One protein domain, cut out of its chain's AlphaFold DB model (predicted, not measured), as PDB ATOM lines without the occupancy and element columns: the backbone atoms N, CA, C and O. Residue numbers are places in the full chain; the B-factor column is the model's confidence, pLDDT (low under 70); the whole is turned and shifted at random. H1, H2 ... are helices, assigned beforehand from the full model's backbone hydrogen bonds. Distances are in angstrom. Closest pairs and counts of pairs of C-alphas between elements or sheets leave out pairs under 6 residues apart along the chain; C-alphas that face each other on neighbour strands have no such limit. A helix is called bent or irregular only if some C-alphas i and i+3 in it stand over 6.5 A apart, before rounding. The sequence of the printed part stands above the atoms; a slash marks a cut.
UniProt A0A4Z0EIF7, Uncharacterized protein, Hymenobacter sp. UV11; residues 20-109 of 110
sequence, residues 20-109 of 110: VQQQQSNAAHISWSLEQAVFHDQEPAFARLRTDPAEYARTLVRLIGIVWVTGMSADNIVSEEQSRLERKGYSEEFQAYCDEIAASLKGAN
ATOM      1  N   VAL A  20      55.372 -27.700  46.645       88.06
ATOM      2  CA  VAL A  20      56.072 -28.876  46.108       88.06
ATOM      3  C   VAL A  20      55.461 -30.173  46.641       88.06
ATOM      4  O   VAL A  20      55.209 -31.088  45.857       88.06
ATOM      5  N   GLN A  21      55.162 -30.250  47.942       90.94
ATOM      6  CA  GLN A  21      54.512 -31.426  48.535       90.94
ATOM      7  C   GLN A  21      53.134 -31.684  47.916       90.94
ATOM      8  O   GLN A  21      52.815 -32.815  47.545       90.94
ATOM      9  N   GLN A  22      52.336 -30.632  47.717       90.38
ATOM     10  CA  GLN A  22      51.036 -30.749  47.064       90.38
ATOM     11  C   GLN A  22      51.171 -31.206  45.606       90.38
ATOM     12  O   GLN A  22      50.419 -32.070  45.161       90.38
ATOM     13  N   GLN A  23      52.140 -30.674  44.855       91.12
ATOM     14  CA  GLN A  23      52.388 -31.082  43.469       91.12
ATOM     15  C   GLN A  23      52.796 -32.554  43.362       91.12
ATOM     16  O   GLN A  23      52.304 -33.251  42.471       91.12
ATOM     17  N   GLN A  24      53.650 -33.031  44.274       93.38
ATOM     18  CA  GLN A  24      54.055 -34.437  44.355       93.38
ATOM     19  C   GLN A  24      52.876 -35.341  44.728       93.38
ATOM     20  O   GLN A  24      52.661 -36.361  44.073       93.38
ATOM     21  N   SER A  25      52.080 -34.937  45.721       93.81
ATOM     22  CA  SER A  25      50.865 -35.647  46.132       93.81
ATOM     23  C   SER A  25      49.860 -35.759  44.980       93.81
ATOM     24  O   SER A  25      49.414 -36.857  44.645       93.81
ATOM     25  N   ASN A  26      49.590 -34.652  44.280       94.44
ATOM     26  CA  ASN A  26      48.721 -34.634  43.102       94.44
ATOM     27  C   ASN A  26      49.247 -35.561  41.998       94.44
ATOM     28  O   ASN A  26      48.480 -36.327  41.424       94.44
ATOM     29  N   ALA A  27      50.551 -35.527  41.708       95.31
ATOM     30  CA  ALA A  27      51.146 -36.381  40.683       95.31
ATOM     31  C   ALA A  27      51.042 -37.875  41.030       95.31
ATOM     32  O   ALA A  27      50.725 -38.687  40.156       95.31
ATOM     33  N   ALA A  28      51.266 -38.236  42.296       96.31
ATOM     34  CA  ALA A  28      51.107 -39.605  42.778       96.31
ATOM     35  C   ALA A  28      49.651 -40.076  42.667       96.31
ATOM     36  O   ALA A  28      49.400 -41.164  42.147       96.31
ATOM     37  N   HIS A  29      48.697 -39.234  43.072       95.69
ATOM     38  CA  HIS A  29      47.276 -39.546  42.966       95.69
ATOM     39  C   HIS A  29      46.857 -39.755  41.505       95.69
ATOM     40  O   HIS A  29      46.309 -40.798  41.167       95.69
ATOM     41  N   ILE A  30      47.196 -38.829  40.605       96.38
ATOM     42  CA  ILE A  30      46.874 -38.952  39.173       96.38
ATOM     43  C   ILE A  30      47.484 -40.226  38.579       96.38
ATOM     44  O   ILE A  30      46.827 -40.909  37.797       96.38
ATOM     45  N   SER A  31      48.724 -40.555  38.957       96.75
ATOM     46  CA  SER A  31      49.395 -41.776  38.496       96.75
ATOM     47  C   SER A  31      48.616 -43.023  38.907       96.75
ATOM     48  O   SER A  31      48.340 -43.868  38.059       96.75
ATOM     49  N   TRP A  32      48.212 -43.101  40.177       97.00
ATOM     50  CA  TRP A  32      47.426 -44.217  40.693       97.00
ATOM     51  C   TRP A  32      46.044 -44.302  40.033       97.00
ATOM     52  O   TRP A  32      45.670 -45.364  39.541       97.00
ATOM     53  N   SER A  33      45.308 -43.191  39.943       95.56
ATOM     54  CA  SER A  33      43.959 -43.170  39.362       95.56
ATOM     55  C   SER A  33      43.961 -43.528  37.875       95.56
ATOM     56  O   SER A  33      43.097 -44.274  37.413       95.56
ATOM     57  N   LEU A  34      44.952 -43.047  37.115       96.19
ATOM     58  CA  LEU A  34      45.100 -43.421  35.710       96.19
ATOM     59  C   LEU A  34      45.468 -44.905  35.561       96.19
ATOM     60  O   LEU A  34      44.942 -45.570  34.671       96.19
ATOM     61  N   GLU A  35      46.331 -45.441  36.427       96.38
ATOM     62  CA  GLU A  35      46.669 -46.868  36.439       96.38
ATOM     63  C   GLU A  35      45.433 -47.735  36.718       96.38
ATOM     64  O   GLU A  35      45.198 -48.700  35.986       96.38
ATOM     65  N   GLN A  36      44.614 -47.365  37.712       95.62
ATOM     66  CA  GLN A  36      43.355 -48.054  38.014       95.62
ATOM     67  C   GLN A  36      42.425 -48.077  36.794       95.62
ATOM     68  O   GLN A  36      42.058 -49.158  36.325       95.62
ATOM     69  N   ALA A  37      42.151 -46.916  36.193       94.00
ATOM     70  CA  ALA A  37      41.273 -46.814  35.026       94.00
ATOM     71  C   ALA A  37      41.801 -47.599  33.808       94.00
ATOM     72  O   ALA A  37      41.043 -48.245  33.074       94.00
ATOM     73  N   VAL A  38      43.117 -47.568  33.573       95.81
ATOM     74  CA  VAL A  38      43.735 -48.222  32.414       95.81
ATOM     75  C   VAL A  38      43.827 -49.730  32.615       95.81
ATOM     76  O   VAL A  38      43.393 -50.463  31.728       95.81
ATOM     77  N   PHE A  39      44.378 -50.217  33.725       95.38
ATOM     78  CA  PHE A  39      44.790 -51.621  33.860       95.38
ATOM     79  C   PHE A  39      43.874 -52.469  34.749       95.38
ATOM     80  O   PHE A  39      43.813 -53.683  34.539       95.38
ATOM     81  N   HIS A  40      43.146 -51.861  35.689       94.81
ATOM     82  CA  HIS A  40      42.343 -52.588  36.675       94.81
ATOM     83  C   HIS A  40      40.847 -52.564  36.345       94.81
ATOM     84  O   HIS A  40      40.273 -53.625  36.104       94.81
ATOM     85  N   ASP A  41      40.249 -51.378  36.240       91.94
ATOM     86  CA  ASP A  41      38.823 -51.211  35.915       91.94
ATOM     87  C   ASP A  41      38.546 -51.414  34.421       91.94
ATOM     88  O   ASP A  41      37.457 -51.798  34.001       91.94
ATOM     89  N   GLN A  42      39.587 -51.224  33.611       88.75
ATOM     90  CA  GLN A  42      39.583 -51.425  32.169       88.75
ATOM     91  C   GLN A  42      38.582 -50.550  31.397       88.75
ATOM     92  O   GLN A  42      38.043 -50.965  30.367       88.75
ATOM     93  N   GLU A  43      38.458 -49.290  31.801       90.56
ATOM     94  CA  GLU A  43      37.629 -48.280  31.143       90.56
ATOM     95  C   GLU A  43      37.824 -48.261  29.607       90.56
ATOM     96  O   GLU A  43      38.968 -48.174  29.122       90.56
ATOM     97  N   PRO A  44      36.748 -48.366  28.797       91.94
ATOM     98  CA  PRO A  44      36.852 -48.468  27.339       91.94
ATOM     99  C   PRO A  44      37.549 -47.273  26.687       91.94
ATOM    100  O   PRO A  44      38.321 -47.448  25.743       91.94
ATOM    101  N   ALA A  45      37.329 -46.068  27.223       92.06
ATOM    102  CA  ALA A  45      37.944 -44.832  26.746       92.06
ATOM    103  C   ALA A  45      39.482 -44.907  26.730       92.06
ATOM    104  O   ALA A  45      40.142 -44.353  25.848       92.06
ATOM    105  N   PHE A  46      40.055 -45.661  27.670       94.25
ATOM    106  CA  PHE A  46      41.491 -45.798  27.864       94.25
ATOM    107  C   PHE A  46      42.095 -47.060  27.235       94.25
ATOM    108  O   PHE A  46      43.293 -47.297  27.385       94.25
ATOM    109  N   ALA A  47      41.320 -47.858  26.489       92.69
ATOM    110  CA  ALA A  47      41.767 -49.153  25.966       92.69
ATOM    111  C   ALA A  47      43.088 -49.085  25.178       92.69
ATOM    112  O   ALA A  47      43.945 -49.953  25.332       92.69
ATOM    113  N   ARG A  48      43.292 -48.019  24.394       92.12
ATOM    114  CA  ARG A  48      44.529 -47.787  23.625       92.12
ATOM    115  C   ARG A  48      45.780 -47.626  24.496       92.12
ATOM    116  O   ARG A  48      46.858 -48.068  24.104       92.12
ATOM    117  N   LEU A  49      45.631 -47.058  25.696       95.38
ATOM    118  CA  LEU A  49      46.748 -46.797  26.607       95.38
ATOM    119  C   LEU A  49      47.338 -48.086  27.187       95.38
ATOM    120  O   LEU A  49      48.514 -48.109  27.533       95.38
ATOM    121  N   ARG A  50      46.559 -49.177  27.233       94.31
ATOM    122  CA  ARG A  50      47.039 -50.496  27.684       94.31
ATOM    123  C   ARG A  50      48.142 -51.053  26.789       94.31
ATOM    124  O   ARG A  50      48.973 -51.831  27.243       94.31
ATOM    125  N   THR A  51      48.106 -50.697  25.507       94.38
ATOM    126  CA  THR A  51      48.946 -51.295  24.461       94.38
ATOM    127  C   THR A  51      49.989 -50.340  23.891       94.38
ATOM    128  O   THR A  51      50.881 -50.787  23.177       94.38
ATOM    129  N   ASP A  52      49.905 -49.045  24.210       96.38
ATOM    130  CA  ASP A  52      50.887 -48.032  23.817       96.38
ATOM    131  C   ASP A  52      51.474 -47.340  25.066       96.38
ATOM    132  O   ASP A  52      50.929 -46.342  25.552       96.38
ATOM    133  N   PRO A  53      52.618 -47.834  25.584       94.06
ATOM    134  CA  PRO A  53      53.284 -47.246  26.746       94.06
ATOM    135  C   PRO A  53      53.709 -45.789  26.535       94.06
ATOM    136  O   PRO A  53      53.746 -45.003  27.483       94.06
ATOM    137  N   ALA A  54      54.030 -45.401  25.297       96.75
ATOM    138  CA  ALA A  54      54.429 -44.034  24.998       96.75
ATOM    139  C   ALA A  54      53.218 -43.093  25.050       96.75
ATOM    140  O   ALA A  54      53.333 -41.958  25.517       96.75
ATOM    141  N   GLU A  55      52.048 -43.550  24.598       95.69
ATOM    142  CA  GLU A  55      50.804 -42.797  24.743       95.69
ATOM    143  C   GLU A  55      50.337 -42.710  26.199       95.69
ATOM    144  O   GLU A  55      49.912 -41.633  26.627       95.69
ATOM    145  N   TYR A  56      50.479 -43.787  26.977       96.56
ATOM    146  CA  TYR A  56      50.230 -43.764  28.419       96.56
ATOM    147  C   TYR A  56      51.095 -42.705  29.117       96.56
ATOM    148  O   TYR A  56      50.564 -41.816  29.782       96.56
ATOM    149  N   ALA A  57      52.412 -42.716  28.881       96.44
ATOM    150  CA  ALA A  57      53.336 -41.752  29.480       96.44
ATOM    151  C   ALA A  57      53.014 -40.299  29.086       96.44
ATOM    152  O   ALA A  57      52.987 -39.414  29.942       96.44
ATOM    153  N   ARG A  58      52.712 -40.039  27.804       97.06
ATOM    154  CA  ARG A  58      52.289 -38.702  27.343       97.06
ATOM    155  C   ARG A  58      50.985 -38.253  27.998       97.06
ATOM    156  O   ARG A  58      50.850 -37.076  28.326       97.06
ATOM    157  N   THR A  59      50.038 -39.173  28.170       95.56
ATOM    158  CA  THR A  59      48.762 -38.888  28.836       95.56
ATOM    159  C   THR A  59      49.015 -38.517  30.291       95.56
ATOM    160  O   THR A  59      48.618 -37.431  30.696       95.56
ATOM    161  N   LEU A  60      49.771 -39.330  31.033       96.94
ATOM    162  CA  LEU A  60      50.113 -39.069  32.431       96.94
ATOM    163  C   LEU A  60      50.765 -37.690  32.628       96.94
ATOM    164  O   LEU A  60      50.290 -36.890  33.431       96.94
ATOM    165  N   VAL A  61      51.806 -37.379  31.846       96.75
ATOM    166  CA  VAL A  61      52.497 -36.080  31.919       96.75
ATOM    167  C   VAL A  61      51.540 -34.923  31.626       96.75
ATOM    168  O   VAL A  61      51.593 -33.900  32.310       96.75
ATOM    169  N   ARG A  62      50.640 -35.075  30.646       94.56
ATOM    170  CA  ARG A  62      49.646 -34.042  30.333       94.56
ATOM    171  C   ARG A  62      48.693 -33.803  31.505       94.56
ATOM    172  O   ARG A  62      48.464 -32.645  31.834       94.56
ATOM    173  N   LEU A  63      48.150 -34.852  32.125       94.50
ATOM    174  CA  LEU A  63      47.194 -34.702  33.233       94.50
ATOM    175  C   LEU A  63      47.836 -34.033  34.454       94.50
ATOM    176  O   LEU A  63      47.246 -33.121  35.030       94.50
ATOM    177  N   ILE A  64      49.070 -34.419  34.789       95.06
ATOM    178  CA  ILE A  64      49.849 -33.781  35.859       95.06
ATOM    179  C   ILE A  64      50.063 -32.295  35.551       95.06
ATOM    180  O   ILE A  64      49.777 -31.440  36.388       95.06
ATOM    181  N   GLY A  65      50.515 -31.980  34.333       91.12
ATOM    182  CA  GLY A  65      50.736 -30.599  33.909       91.12
ATOM    183  C   GLY A  65      49.463 -29.753  33.965       91.12
ATOM    184  O   GLY A  65      49.507 -28.613  34.422       91.12
ATOM    185  N   ILE A  66      48.321 -30.319  33.564       89.00
ATOM    186  CA  ILE A  66      47.029 -29.638  33.664       89.00
ATOM    187  C   ILE A  66      46.709 -29.314  35.121       89.00
ATOM    188  O   ILE A  66      46.414 -28.161  35.416       89.00
ATOM    189  N   VAL A  67      46.790 -30.277  36.041       90.69
ATOM    190  CA  VAL A  67      46.479 -30.026  37.460       90.69
ATOM    191  C   VAL A  67      47.398 -28.966  38.062       90.69
ATOM    192  O   VAL A  67      46.939 -28.124  38.826       90.69
ATOM    193  N   TRP A  68      48.676 -28.935  37.689       88.75
ATOM    194  CA  TRP A  68      49.601 -27.918  38.198       88.75
ATOM    195  C   TRP A  68      49.317 -26.508  37.680       88.75
ATOM    196  O   TRP A  68      49.496 -25.548  38.425       88.75
ATOM    197  N   VAL A  69      48.878 -26.369  36.427       85.25
ATOM    198  CA  VAL A  69      48.539 -25.058  35.844       85.25
ATOM    199  C   VAL A  69      47.160 -24.589  36.294       85.25
ATOM    200  O   VAL A  69      46.947 -23.398  36.499       85.25
ATOM    201  N   THR A  70      46.220 -25.521  36.424       82.56
ATOM    202  CA  THR A  70      44.814 -25.213  36.683       82.56
ATOM    203  C   THR A  70      44.453 -25.237  38.162       82.56
ATOM    204  O   THR A  70      43.456 -24.649  38.539       82.56
ATOM    205  N   GLY A  71      45.223 -25.904  39.025       80.50
ATOM    206  CA  GLY A  71      44.857 -26.082  40.435       80.50
ATOM    207  C   GLY A  71      43.620 -26.962  40.652       80.50
ATOM    208  O   GLY A  71      43.114 -27.039  41.771       80.50
ATOM    209  N   MET A  72      43.125 -27.630  39.605       83.12
ATOM    210  CA  MET A  72      41.992 -28.549  39.692       83.12
ATOM    211  C   MET A  72      42.323 -29.759  40.576       83.12
ATOM    212  O   MET A  72      43.473 -30.195  40.637       83.12
ATOM    213  N   SER A  73      41.308 -30.339  41.227       85.25
ATOM    214  CA  SER A  73      41.492 -31.586  41.978       85.25
ATOM    215  C   SER A  73      42.034 -32.703  41.078       85.25
ATOM    216  O   SER A  73      41.548 -32.918  39.963       85.25
ATOM    217  N   ALA A  74      42.995 -33.457  41.614       82.19
ATOM    218  CA  ALA A  74      43.503 -34.685  41.011       82.19
ATOM    219  C   ALA A  74      42.392 -35.724  40.757       82.19
ATOM    220  O   ALA A  74      42.500 -36.493  39.806       82.19
ATOM    221  N   ASP A  75      41.310 -35.700  41.544       80.94
ATOM    222  CA  ASP A  75      40.163 -36.608  41.387       80.94
ATOM    223  C   ASP A  75      39.437 -36.411  40.053       80.94
ATOM    224  O   ASP A  75      38.962 -37.357  39.427       80.94
ATOM    225  N   ASN A  76      39.358 -35.161  39.596       88.06
ATOM    226  CA  ASN A  76      38.517 -34.801  38.461       88.06
ATOM    227  C   ASN A  76      39.249 -34.971  37.128       88.06
ATOM    228  O   ASN A  76      38.612 -35.187  36.098       88.06
ATOM    229  N   ILE A  77      40.585 -34.895  37.118       91.56
ATOM    230  CA  ILE A  77      41.324 -34.776  35.858       91.56
ATOM    231  C   ILE A  77      41.317 -36.059  35.017       91.56
ATOM    232  O   ILE A  77      41.340 -35.994  33.787       91.56
ATOM    233  N   VAL A  78      41.251 -37.232  35.654       91.94
ATOM    234  CA  VAL A  78      41.132 -38.513  34.937       91.94
ATOM    235  C   VAL A  78      39.745 -38.635  34.297       91.94
ATOM    236  O   VAL A  78      39.644 -39.041  33.140       91.94
ATOM    237  N   SER A  79      38.697 -38.189  34.991       91.06
ATOM    238  CA  SER A  79      37.320 -38.137  34.473       91.06
ATOM    239  C   SER A  79      37.169 -37.156  33.302       91.06
ATOM    240  O   SER A  79      36.481 -37.444  32.319       91.06
ATOM    241  N   GLU A  80      37.852 -36.011  33.361       92.94
ATOM    242  CA  GLU A  80      37.919 -35.057  32.246       92.94
ATOM    243  C   GLU A  80      38.641 -35.644  31.031       92.94
ATOM    244  O   GLU A  80      38.202 -35.492  29.888       92.94
ATOM    245  N   GLU A  81      39.727 -36.382  31.256       93.75
ATOM    246  CA  GLU A  81      40.424 -37.078  30.181       93.75
ATOM    247  C   GLU A  81      39.575 -38.191  29.558       93.75
ATOM    248  O   GLU A  81      39.562 -38.326  28.333       93.75
ATOM    249  N   GLN A  82      38.837 -38.951  30.365       91.69
ATOM    250  CA  GLN A  82      37.876 -39.929  29.863       91.69
ATOM    251  C   GLN A  82      36.829 -39.248  28.975       91.69
ATOM    252  O   GLN A  82      36.635 -39.652  27.825       91.69
ATOM    253  N   SER A  83      36.234 -38.155  29.459       90.81
ATOM    254  CA  SER A  83      35.266 -37.362  28.696       90.81
ATOM    255  C   SER A  83      35.856 -36.880  27.366       90.81
ATOM    256  O   SER A  83      35.214 -37.015  26.320       90.81
ATOM    257  N   ARG A  84      37.117 -36.421  27.367       92.50
ATOM    258  CA  ARG A  84      37.860 -36.027  26.159       92.50
ATOM    259  C   ARG A  84      38.008 -37.153  25.151       92.50
ATOM    260  O   ARG A  84      37.872 -36.918  23.949       92.50
ATOM    261  N   LEU A  85      38.316 -38.355  25.619       90.88
ATOM    262  CA  LEU A  85      38.503 -39.524  24.765       90.88
ATOM    263  C   LEU A  85      37.183 -40.009  24.160       90.88
ATOM    264  O   LEU A  85      37.154 -40.372  22.986       90.88
ATOM    265  N   GLU A  86      36.092 -39.953  24.921       89.94
ATOM    266  CA  GLU A  86      34.766 -40.391  24.475       89.94
ATOM    267  C   GLU A  86      34.091 -39.377  23.545       89.94
ATOM    268  O   GLU A  86      33.535 -39.737  22.506       89.94
ATOM    269  N   ARG A  87      34.147 -38.090  23.902       88.44
ATOM    270  CA  ARG A  87      33.386 -37.012  23.249       88.44
ATOM    271  C   ARG A  87      34.219 -36.179  22.279       88.44
ATOM    272  O   ARG A  87      33.699 -35.251  21.669       88.44
ATOM    273  N   LYS A  88      35.504 -36.514  22.109       85.31
ATOM    274  CA  LYS A  88      36.500 -35.740  21.339       85.31
ATOM    275  C   LYS A  88      36.708 -34.309  21.859       85.31
ATOM    276  O   LYS A  88      37.124 -33.439  21.098       85.31
ATOM    277  N   GLY A  89      36.464 -34.075  23.144       87.69
ATOM    278  CA  GLY A  89      36.642 -32.779  23.797       87.69
ATOM    279  C   GLY A  89      36.395 -32.868  25.300       87.69
ATOM    280  O   GLY A  89      35.662 -33.750  25.746       87.69
ATOM    281  N   TYR A  90      37.043 -31.992  26.067       89.75
ATOM    282  CA  TYR A  90      36.806 -31.878  27.508       89.75
ATOM    283  C   TYR A  90      35.367 -31.440  27.812       89.75
ATOM    284  O   TYR A  90      34.634 -31.038  26.902       89.75
ATOM    285  N   SER A  91      34.956 -31.513  29.081       89.62
ATOM    286  CA  SER A  91      33.681 -30.926  29.486       89.62
ATOM    287  C   SER A  91      33.643 -29.423  29.175       89.62
ATOM    288  O   SER A  91      34.674 -28.747  29.137       89.62
ATOM    289  N   GLU A  92      32.444 -28.886  28.929       89.25
ATOM    290  CA  GLU A  92      32.264 -27.448  28.679       89.25
ATOM    291  C   GLU A  92      32.743 -26.611  29.872       89.25
ATOM    292  O   GLU A  92      33.357 -25.566  29.684       89.25
ATOM    293  N   GLU A  93      32.519 -27.111  31.090       87.12
ATOM    294  CA  GLU A  93      32.978 -26.491  32.333       87.12
ATOM    295  C   GLU A  93      34.507 -26.442  32.400       87.12
ATOM    296  O   GLU A  93      35.089 -25.378  32.620       87.12
ATOM    297  N   PHE A  94      35.176 -27.565  32.126       89.31
ATOM    298  CA  PHE A  94      36.634 -27.617  32.106       89.31
ATOM    299  C   PHE A  94      37.228 -26.734  31.003       89.31
ATOM    300  O   PHE A  94      38.236 -26.055  31.216       89.31
ATOM    301  N   GLN A  95      36.602 -26.716  29.825       88.69
ATOM    302  CA  GLN A  95      37.042 -25.883  28.711       88.69
ATOM    303  C   GLN A  95      36.917 -24.392  29.047       88.69
ATOM    304  O   GLN A  95      37.879 -23.651  28.846       88.69
ATOM    305  N   ALA A  96      35.784 -23.967  29.613       88.00
ATOM    306  CA  ALA A  96      35.583 -22.591  30.063       88.00
ATOM    307  C   ALA A  96      36.625 -22.191  31.120       88.00
ATOM    308  O   ALA A  96      37.234 -21.126  31.021       88.00
ATOM    309  N   TYR A  97      36.908 -23.082  32.071       87.00
ATOM    310  CA  TYR A  97      37.929 -22.850  33.088       87.00
ATOM    311  C   TYR A  97      39.339 -22.688  32.495       87.00
ATOM    312  O   TYR A  97      40.085 -21.775  32.861       87.00
ATOM    313  N   CYS A  98      39.706 -23.530  31.526       86.75
ATOM    314  CA  CYS A  98      40.971 -23.395  30.805       86.75
ATOM    315  C   CYS A  98      41.073 -22.060  30.054       86.75
ATOM    316  O   CYS A  98      42.142 -21.442  30.040       86.75
ATOM    317  N   ASP A  99      39.976 -21.606  29.447       88.06
ATOM    318  CA  ASP A  99      39.928 -20.344  28.710       88.06
ATOM    319  C   ASP A  99      40.100 -19.133  29.646       88.06
ATOM    320  O   ASP A  99      40.833 -18.195  29.312       88.06
ATOM    321  N   GLU A 100      39.510 -19.173  30.845       87.25
ATOM    322  CA  GLU A 100      39.692 -18.153  31.887       87.25
ATOM    323  C   GLU A 100      41.149 -18.061  32.358       87.25
ATOM    324  O   GLU A 100      41.729 -16.970  32.413       87.25
ATOM    325  N   ILE A 101      41.785 -19.206  32.629       86.50
ATOM    326  CA  ILE A 101      43.205 -19.254  33.003       86.50
ATOM    327  C   ILE A 101      44.075 -18.712  31.867       86.50
ATOM    328  O   ILE A 101      44.963 -17.886  32.098       86.50
ATOM    329  N   ALA A 102      43.814 -19.125  30.626       85.56
ATOM    330  CA  ALA A 102      44.555 -18.646  29.466       85.56
ATOM    331  C   ALA A 102      44.416 -17.125  29.282       85.56
ATOM    332  O   ALA A 102      45.386 -16.456  28.910       85.56
ATOM    333  N   ALA A 103      43.236 -16.560  29.554       86.88
ATOM    334  CA  ALA A 103      43.011 -15.119  29.535       86.88
ATOM    335  C   ALA A 103      43.797 -14.401  30.646       86.88
ATOM    336  O   ALA A 103      44.462 -13.400  30.364       86.88
ATOM    337  N   SER A 104      43.789 -14.941  31.869       84.56
ATOM    338  CA  SER A 104      44.556 -14.416  33.007       84.56
ATOM    339  C   SER A 104      46.062 -14.380  32.715       84.56
ATOM    340  O   SER A 104      46.706 -13.338  32.847       84.56
ATOM    341  N   LEU A 105      46.617 -15.476  32.188       81.88
ATOM    342  CA  LEU A 105      48.036 -15.573  31.830       81.88
ATOM    343  C   LEU A 105      48.433 -14.630  30.682       81.88
ATOM    344  O   LEU A 105      49.547 -14.104  30.669       81.88
ATOM    345  N   LYS A 106      47.541 -14.380  29.715       79.75
ATOM    346  CA  LYS A 106      47.768 -13.369  28.664       79.75
ATOM    347  C   LYS A 106      47.733 -11.945  29.217       79.75
ATOM    348  O   LYS A 106      48.491 -11.103  28.744       79.75
ATOM    349  N   GLY A 107      46.854 -11.676  30.182       70.44
ATOM    350  CA  GLY A 107      46.731 -10.375  30.842       70.44
ATOM    351  C   GLY A 107      47.918 -10.044  31.746       70.44
ATOM    352  O   GLY A 107      48.360  -8.903  31.755       70.44
ATOM    353  N   ALA A 108      48.475 -11.042  32.438       61.81
ATOM    354  CA  ALA A 108      49.637 -10.891  33.319       61.81
ATOM    355  C   ALA A 108      50.966 -10.619  32.581       61.81
ATOM    356  O   ALA A 108      51.941 -10.219  33.208       61.81
ATOM    357  N   ASN A 109      51.013 -10.835  31.261       56.12
ATOM    358  CA  ASN A 109      52.191 -10.634  30.409       56.12
ATOM    359  C   ASN A 109      52.129  -9.332  29.572       56.12
ATOM    360  O   ASN A 109      52.786  -9.239  28.531       56.12
TER     361      ASN A 109
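Overview. This is residues 20 to 109 of the 110 residues of an uncharacterized protein of Hymenobacter sp. UV11 (UniProt A0A4Z0EIF7). Three helices, H1, H3 and H4, cross one another steeply to make the core, and the short H2 lies across one end of it, while H5 runs off as an arm; residues 103 to 109, of which 103 to 107 belong to H5, stick out. The printed part has 90 residues with five named helices, H1 to H5 in chain order, and no named strand: it is all helix. It is compact, with a radius of gyration of the C-alphas of 13.7 A, and spans 42 by 32 by 21 A.

Arrangement. H1, residues 20 to 40, touches H3, residues 53 to 70, at a steep tilt of 40 degrees, opposite ways; their closest C-alphas, of Ala 27 and Ile 64, are 5.6 A apart. With residues 37 to 39 alone H1 touches H2, residues 44 to 50, about perpendicular at 78 degrees, closest at the C-alphas of Val 38 and Phe 46, 5.6 A. H2 and H3 only just touch, only at the corner, with 3 pairs of C-alphas within 8 A. H4, residues 74 to 87, touches H1, H2 and H3; its closest C-alphas to H3 are those of Ile 77 and Leu 63, 6.4 A apart. H5, residues 92 to 107, is close to H3 but not clearly touching, the C-alphas of Ile 101 and Thr 70 being 7.2 A apart, and is apart from H1 and H2. Every O i to N i+4 pair is within hydrogen-bond range in H1, H3 and H5, against 8 of 10 in H4 and 0 of 3 in H2, where 3 of 4 O i to N i+3 pairs are.

Along the chain. H1 begins at C-alpha 20, (56.072, -28.876, 46.108), and is 29.0 A long; H3 is 25.6 A, H4 20.6 A and H5 22.5 A, ending at C-alpha 107, (46.731, -10.375, 30.842). H2 is irregular, with C-alphas 45 and 48 7.9 A apart, and H4 only just, with C-alphas 75 and 78 6.8 A apart.

Size, cuts and confidence. The two C-alphas farthest apart, of His 40 and Asn 109, are 43.5 A apart. The printed part has no cut, and its four links between helices are tight. The mean pLDDT of the printed part is 90.2; residues 108 to 109 are under 70.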